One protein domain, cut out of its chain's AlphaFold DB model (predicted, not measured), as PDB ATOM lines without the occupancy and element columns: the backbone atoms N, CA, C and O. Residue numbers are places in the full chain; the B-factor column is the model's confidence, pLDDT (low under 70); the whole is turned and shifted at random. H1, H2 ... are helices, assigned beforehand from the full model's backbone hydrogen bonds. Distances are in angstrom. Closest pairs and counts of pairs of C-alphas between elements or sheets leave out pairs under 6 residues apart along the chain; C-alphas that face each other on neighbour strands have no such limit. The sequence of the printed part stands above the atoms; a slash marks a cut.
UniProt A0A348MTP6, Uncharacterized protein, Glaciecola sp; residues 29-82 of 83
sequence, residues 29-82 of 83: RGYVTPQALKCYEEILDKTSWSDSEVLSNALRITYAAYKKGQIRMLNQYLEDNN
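This is residues 29 to 82 of the 83 residues of an uncharacterized protein of Glaciecola sp (UniProt A0A348MTP6). An open U of three helices: the longest, H2, is the base, with H1 at its first end and H3 at its last, on the same side of it with a gap between them. The 54 printed residues hold three named helices, in the order H1, H2, H3, and no named strand; the class is all helix. It is only just compact, close to loose, with a radius of gyration of the C-alphas of 11.9 A, and spans 28 by 22 by 22 A.

H2, residues 51 to 67, touches H1, residues 34 to 47, with residues 51 to 54 alone, and H1 touches it with residues 40 to 44 alone. The closest C-alphas, of Ile 43 and Val 54, are 7.6 A apart, and the lines are about perpendicular at 75 degrees. H2 and H3, residues 71 to 80, touch only at the corner, and only just, with 3 pairs of C-alphas within 8 A; the closest, of Ala 65 and Ile 71, are 5.0 A apart. They run opposite ways at a steep tilt of 62 degrees. H1 and H3 are apart. In H1, H2 and H3 every O i to N i+4 pair is within hydrogen-bond range.

H2 is 24.4 A long, H1 19.9 A and H3 14.3 A. C-alpha 34 begins H1 at (-17.198, -31.934, 105.200); C-alpha 80 ends H3 at (-29.904, -42.429, 104.333).

The C-alphas farthest apart, of Gly 30 and Lys 68, are 29.9 A apart. The printed part has no cut, and both links are tight. Residues 29 to 30 have pLDDT under 70.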
ATOM      1  N   ARG A  29     -10.452 -29.866  98.547       65.69
ATOM      2  CA  ARG A  29     -10.866 -29.317  99.857       65.69
ATOM      3  C   ARG A  29     -11.729 -28.047  99.831       65.69
ATOM      4  O   ARG A  29     -12.419 -27.797 100.810       65.69
ATOM      5  N   GLY A  30     -11.678 -27.246  98.768       67.38
ATOM      6  CA  GLY A  30     -12.439 -25.989  98.665       67.38
ATOM      7  C   GLY A  30     -13.812 -26.114  98.001       67.38
ATOM      8  O   GLY A  30     -14.589 -25.168  98.048       67.38
ATOM      9  N   TYR A  31     -14.105 -27.259  97.380       74.38
ATOM     10  CA  TYR A  31     -15.311 -27.465  96.569       74.38
ATOM     11  C   TYR A  31     -16.212 -28.578  97.106       74.38
ATOM     12  O   TYR A  31     -17.211 -28.912  96.474       74.38
ATOM     13  N   VAL A  32     -15.863 -29.164  98.252       83.50
ATOM     14  CA  VAL A  32     -16.595 -30.287  98.838       83.50
ATOM     15  C   VAL A  32     -17.039 -29.983 100.255       83.50
ATOM     16  O   VAL A  32     -16.355 -29.291 101.010       83.50
ATOM     17  N   THR A  33     -18.202 -30.516 100.610       89.19
ATOM     18  CA  THR A  33     -18.722 -30.473 101.975       89.19
ATOM     19  C   THR A  33     -17.843 -31.314 102.911       89.19
ATOM     20  O   THR A  33     -17.113 -32.198 102.450       89.19
ATOM     21  N   PRO A  34     -17.905 -31.092 104.236       89.38
ATOM     22  CA  PRO A  34     -17.198 -31.934 105.200       89.38
ATOM     23  C   PRO A  34     -17.549 -33.427 105.090       89.38
ATOM     24  O   PRO A  34     -16.678 -34.265 105.306       89.38
ATOM     25  N   GLN A  35     -18.795 -33.764 104.739       90.31
ATOM     26  CA  GLN A  35     -19.244 -35.142 104.508       90.31
ATOM     27  C   GLN A  35     -18.517 -35.760 103.307       90.31
ATOM     28  O   GLN A  35     -17.813 -36.758 103.452       90.31
ATOM     29  N   ALA A  36     -18.546 -35.075 102.162       90.50
ATOM     30  CA  ALA A  36     -17.840 -35.513 100.966       90.50
ATOM     31  C   ALA A  36     -16.316 -35.591 101.176       90.50
ATOM     32  O   ALA A  36     -15.659 -36.446 100.583       90.50
ATOM     33  N   LEU A  37     -15.739 -34.748 102.043       90.81
ATOM     34  CA  LEU A  37     -14.324 -34.837 102.407       90.81
ATOM     35  C   LEU A  37     -14.002 -36.117 103.195       90.81
ATOM     36  O   LEU A  37     -12.946 -36.700 102.966       90.81
ATOM     37  N   LYS A  38     -14.900 -36.591 104.066       91.62
ATOM     38  CA  LYS A  38     -14.726 -37.882 104.754       91.62
ATOM     39  C   LYS A  38     -14.784 -39.048 103.772       91.62
ATOM     40  O   LYS A  38     -13.892 -39.890 103.782       91.62
ATOM     41  N   CYS A  39     -15.775 -39.045 102.877       93.38
ATOM     42  CA  CYS A  39     -15.885 -40.030 101.798       93.38
ATOM     43  C   CYS A  39     -14.608 -40.055 100.943       93.38
ATOM     44  O   CYS A  39     -14.083 -41.111 100.601       93.38
ATOM     45  N   TYR A  40     -14.071 -38.874 100.640       91.81
ATOM     46  CA  TYR A  40     -12.822 -38.716  99.909       91.81
ATOM     47  C   TYR A  40     -11.608 -39.303 100.648       91.81
ATOM     48  O   TYR A  40     -10.824 -40.035 100.046       91.81
ATOM     49  N   GLU A  41     -11.454 -39.007 101.940       90.56
ATOM     50  CA  GLU A  41     -10.366 -39.538 102.768       90.56
ATOM     51  C   GLU A  41     -10.423 -41.071 102.863       90.56
ATOM     52  O   GLU A  41      -9.393 -41.728 102.712       90.56
ATOM     53  N   GLU A  42     -11.619 -41.650 103.002       93.38
ATOM     54  CA  GLU A  42     -11.812 -43.104 103.027       93.38
ATOM     55  C   GLU A  42     -11.483 -43.772 101.679       93.38
ATOM     56  O   GLU A  42     -10.866 -44.838 101.640       93.38
ATOM     57  N   ILE A  43     -11.847 -43.143 100.555       93.94
ATOM     58  CA  ILE A  43     -11.468 -43.632  99.221       93.94
ATOM     59  C   ILE A  43      -9.945 -43.645  99.077       93.94
ATOM     60  O   ILE A  43      -9.394 -44.636  98.597       93.94
ATOM     61  N   LEU A  44      -9.258 -42.574  99.483       91.19
ATOM     62  CA  LEU A  44      -7.799 -42.504  99.387       91.19
ATOM     63  C   LEU A  44      -7.119 -43.601 100.214       91.19
ATOM     64  O   LEU A  44      -6.204 -44.250  99.706       91.19
ATOM     65  N   ASP A  45      -7.600 -43.835 101.438       91.56
ATOM     66  CA  ASP A  45      -7.084 -44.875 102.334       91.56
ATOM     67  C   ASP A  45      -7.202 -46.281 101.717       91.56
ATOM     68  O   ASP A  45      -6.284 -47.094 101.798       91.56
ATOM     69  N   LYS A  46      -8.305 -46.548 101.002       94.38
ATOM     70  CA  LYS A  46      -8.604 -47.877 100.444       94.38
ATOM     71  C   LYS A  46      -8.069 -48.132  99.035       94.38
ATOM     72  O   LYS A  46      -7.905 -49.290  98.659       94.38
ATOM     73  N   THR A  47      -7.851 -47.098  98.220       89.44
ATOM     74  CA  THR A  47      -7.653 -47.272  96.763       89.44
ATOM     75  C   THR A  47      -6.247 -46.957  96.259       89.44
ATOM     76  O   THR A  47      -5.938 -47.278  95.113       89.44
ATOM     77  N   SER A  48      -5.380 -46.349  97.079       89.75
ATOM     78  CA  SER A  48      -4.070 -45.818  96.645       89.75
ATOM     79  C   SER A  48      -4.141 -44.863  95.439       89.75
ATOM     80  O   SER A  48      -3.121 -44.577  94.810       89.75
ATOM     81  N   TRP A  49      -5.334 -44.373  95.092       90.06
ATOM     82  CA  TRP A  49      -5.534 -43.461  93.976       90.06
ATOM     83  C   TRP A  49      -4.987 -42.079  94.306       90.06
ATOM     84  O   TRP A  49      -5.040 -41.609  95.440       90.06
ATOM     85  N   SER A  50      -4.492 -41.393  93.284       87.31
ATOM     86  CA  SER A  50      -4.225 -39.965  93.372       87.31
ATOM     87  C   SER A  50      -5.523 -39.158  93.343       87.31
ATOM     88  O   SER A  50      -6.535 -39.581  92.789       87.31
ATOM     89  N   ASP A  51      -5.473 -37.930  93.852       85.75
ATOM     90  CA  ASP A  51      -6.601 -36.994  93.891       85.75
ATOM     91  C   ASP A  51      -7.251 -36.807  92.503       85.75
ATOM     92  O   ASP A  51      -8.472 -36.742  92.369       85.75
ATOM     93  N   SER A  52      -6.435 -36.796  91.441       85.56
ATOM     94  CA  SER A  52      -6.911 -36.702  90.054       85.56
ATOM     95  C   SER A  52      -7.669 -37.951  89.606       85.56
ATOM     96  O   SER A  52      -8.635 -37.833  88.852       85.56
ATOM     97  N   GLU A  53      -7.234 -39.139  90.029       91.19
ATOM     98  CA  GLU A  53      -7.897 -40.404  89.704       91.19
ATOM     99  C   GLU A  53      -9.224 -40.515  90.446       91.19
ATOM    100  O   GLU A  53     -10.230 -40.839  89.817       91.19
ATOM    101  N   VAL A  54      -9.261 -40.155  91.734       92.88
ATOM    102  CA  VAL A  54     -10.503 -40.129  92.522       92.88
ATOM    103  C   VAL A  54     -11.535 -39.212  91.868       92.88
ATOM    104  O   VAL A  54     -12.649 -39.649  91.595       92.88
ATOM    105  N   LEU A  55     -11.161 -37.969  91.546       89.75
ATOM    106  CA  LEU A  55     -12.069 -37.011  90.905       89.75
ATOM    107  C   LEU A  55     -12.541 -37.481  89.522       89.75
ATOM    108  O   LEU A  55     -13.731 -37.413  89.209       89.75
ATOM    109  N   SER A  56     -11.618 -37.981  88.696       91.56
ATOM    110  CA  SER A  56     -11.950 -38.465  87.350       91.56
ATOM    111  C   SER A  56     -12.884 -39.674  87.405       91.56
ATOM    112  O   SER A  56     -13.836 -39.764  86.626       91.56
ATOM    113  N   ASN A  57     -12.642 -40.598  88.335       95.38
ATOM    114  CA  ASN A  57     -13.469 -41.783  88.515       95.38
ATOM    115  C   ASN A  57     -14.836 -41.427  89.103       95.38
ATOM    116  O   ASN A  57     -15.835 -41.932  88.597       95.38
ATOM    117  N   ALA A  58     -14.905 -40.518  90.083       93.44
ATOM    118  CA  ALA A  58     -16.166 -40.046  90.652       93.44
ATOM    119  C   ALA A  58     -17.096 -39.495  89.560       93.44
ATOM    120  O   ALA A  58     -18.214 -39.978  89.412       93.44
ATOM    121  N   LEU A  59     -16.604 -38.587  88.707       94.19
ATOM    122  CA  LEU A  59     -17.381 -38.033  87.589       94.19
ATOM    123  C   LEU A  59     -17.882 -39.116  86.621       94.19
ATOM    124  O   LEU A  59     -19.049 -39.113  86.221       94.19
ATOM    125  N   ARG A  60     -17.014 -40.065  86.250       97.75
ATOM    126  CA  ARG A  60     -17.363 -41.162  85.332       97.75
ATOM    127  C   ARG A  60     -18.404 -42.101  85.935       97.75
ATOM    128  O   ARG A  60     -19.314 -42.519  85.220       97.75
ATOM    129  N   ILE A  61     -18.294 -42.414  87.226       97.31
ATOM    130  CA  ILE A  61     -19.245 -43.263  87.951       97.31
ATOM    131  C   ILE A  61     -20.594 -42.553  88.088       97.31
ATOM    132  O   ILE A  61     -21.616 -43.159  87.774       97.31
ATOM    133  N   THR A  62     -20.617 -41.266  88.450       96.69
ATOM    134  CA  THR A  62     -21.853 -40.466  88.494       96.69
ATOM    135  C   THR A  62     -22.550 -40.455  87.133       96.69
ATOM    136  O   THR A  62     -23.754 -40.703  87.043       96.69
ATOM    137  N   TYR A  63     -21.797 -40.243  86.048       98.06
ATOM    138  CA  TYR A  63     -22.348 -40.291  84.696       98.06
ATOM    139  C   TYR A  63     -22.866 -41.688  84.318       98.06
ATOM    140  O   TYR A  63     -23.951 -41.815  83.750       98.06
ATOM    141  N   ALA A  64     -22.133 -42.751  84.663       98.50
ATOM    142  CA  ALA A  64     -22.568 -44.125  84.426       98.50
ATOM    143  C   ALA A  64     -23.866 -44.452  85.184       98.50
ATOM    144  O   ALA A  64     -24.791 -45.012  84.594       98.50
ATOM    145  N   ALA A  65     -23.975 -44.040  86.450       98.31
ATOM    146  CA  ALA A  65     -25.180 -44.203  87.258       98.31
ATOM    147  C   ALA A  65     -26.382 -43.469  86.651       98.31
ATOM    148  O   ALA A  65     -27.475 -44.035  86.575       98.31
ATOM    149  N   TYR A  66     -26.179 -42.243  86.156       97.75
ATOM    150  CA  TYR A  66     -27.198 -41.512  85.403       97.75
ATOM    151  C   TYR A  66     -27.630 -42.288  84.151       97.75
ATOM    152  O   TYR A  66     -28.818 -42.553  83.966       97.75
ATOM    153  N   LYS A  67     -26.676 -42.745  83.329       98.50
ATOM    154  CA  LYS A  67     -26.960 -43.511  82.101       98.50
ATOM    155  C   LYS A  67     -27.673 -44.839  82.358       98.50
ATOM    156  O   LYS A  67     -28.358 -45.326  81.462       98.50
ATOM    157  N   LYS A  68     -27.510 -45.424  83.544       98.06
ATOM    158  CA  LYS A  68     -28.170 -46.668  83.962       98.06
ATOM    159  C   LYS A  68     -29.465 -46.445  84.749       98.06
ATOM    160  O   LYS A  68     -30.070 -47.421  85.173       98.06
ATOM    161  N   GLY A  69     -29.893 -45.196  84.955       97.12
ATOM    162  CA  GLY A  69     -31.094 -44.876  85.736       97.12
ATOM    163  C   GLY A  69     -30.959 -45.152  87.240       97.12
ATOM    164  O   GLY A  69     -31.951 -45.136  87.961       97.12
ATOM    165  N   GLN A  70     -29.741 -45.390  87.730       97.62
ATOM    166  CA  GLN A  70     -29.456 -45.729  89.128       97.62
ATOM    167  C   GLN A  70     -29.177 -44.498  89.998       97.62
ATOM    168  O   GLN A  70     -29.090 -44.619  91.217       97.62
ATOM    169  N   ILE A  71     -29.058 -43.308  89.401       97.25
ATOM    170  CA  ILE A  71     -28.649 -42.091  90.116       97.25
ATOM    171  C   ILE A  71     -29.566 -41.746  91.299       97.25
ATOM    172  O   ILE A  71     -29.070 -41.395  92.361       97.25
ATOM    173  N   ARG A  72     -30.889 -41.928  91.166       97.25
ATOM    174  CA  ARG A  72     -31.843 -41.672  92.259       97.25
ATOM    175  C   ARG A  72     -31.597 -42.593  93.453       97.25
ATOM    176  O   ARG A  72     -31.599 -42.136  94.585       97.25
ATOM    177  N   MET A  73     -31.386 -43.881  93.183       97.75
ATOM    178  CA  MET A  73     -31.130 -44.887  94.215       97.75
ATOM    179  C   MET A  73     -29.821 -44.595  94.953       97.75
ATOM    180  O   MET A  73     -29.779 -44.680  96.174       97.75
ATOM    181  N   LEU A  74     -28.767 -44.224  94.223       97.75
ATOM    182  CA  LEU A  74     -27.484 -43.888  94.837       97.75
ATOM    183  C   LEU A  74     -27.561 -42.591  95.646       97.75
ATOM    184  O   LEU A  74     -27.015 -42.551  96.740       97.75
ATOM    185  N   ASN A  75     -28.280 -41.572  95.167       95.94
ATOM    186  CA  ASN A  75     -28.497 -40.350  95.944       95.94
ATOM    187  C   ASN A  75     -29.264 -40.634  97.241       95.94
ATOM    188  O   ASN A  75     -28.854 -40.154  98.290       95.94
ATOM    189  N   GLN A  76     -30.308 -41.469  97.189       98.00
ATOM    190  CA  GLN A  76     -31.032 -41.872  98.396       98.00
ATOM    191  C   GLN A  76     -30.109 -42.588  99.389       98.00
ATOM    192  O   GLN A  76     -30.134 -42.295 100.575       98.00
ATOM    193  N   TYR A  77     -29.240 -43.479  98.903       97.56
ATOM    194  CA  TYR A  77     -28.263 -44.149  99.759       97.56
ATOM    195  C   TYR A  77     -27.313 -43.160 100.453       97.56
ATOM    196  O   TYR A  77     -26.980 -43.363 101.620       97.56
ATOM    197  N   LEU A  78     -26.881 -42.098  99.763       95.38
ATOM    198  CA  LEU A  78     -26.055 -41.050 100.373       95.38
ATOM    199  C   LEU A  78     -26.810 -40.338 101.504       95.38
ATOM    200  O   LEU A  78     -26.258 -40.172 102.589       95.38
ATOM    201  N   GLU A  79     -28.075 -39.976 101.274       95.25
ATOM    202  CA  GLU A  79     -28.928 -39.319 102.273       95.25
ATOM    203  C   GLU A  79     -29.169 -40.213 103.497       95.25
ATOM    204  O   GLU A  79     -28.925 -39.789 104.628       95.25
ATOM    205  N   ASP A  80     -29.565 -41.468 103.275       97.69
ATOM    206  CA  ASP A  80     -29.904 -42.429 104.333       97.69
ATOM    207  C   ASP A  80     -28.705 -42.748 105.243       97.69
ATOM    208  O   ASP A  80     -28.877 -43.079 106.418       97.69
ATOM    209  N   ASN A  81     -27.482 -42.639 104.711       95.88
ATOM    210  CA  ASN A  81     -26.240 -42.932 105.429       95.88
ATOM    211  C   ASN A  81     -25.450 -41.672 105.828       95.88
ATOM    212  O   ASN A  81     -24.376 -41.799 106.418       95.88
ATOM    213  N   ASN A  82     -25.975 -40.471 105.553       92.25
ATOM    214  CA  ASN A  82     -25.335 -39.184 105.850       92.25
ATOM    215  C   ASN A  82     -23.899 -39.068 105.286       92.25
ATOM    216  O   ASN A  82     -22.960 -38.694 106.002       92.25
TER     217      ASN A  82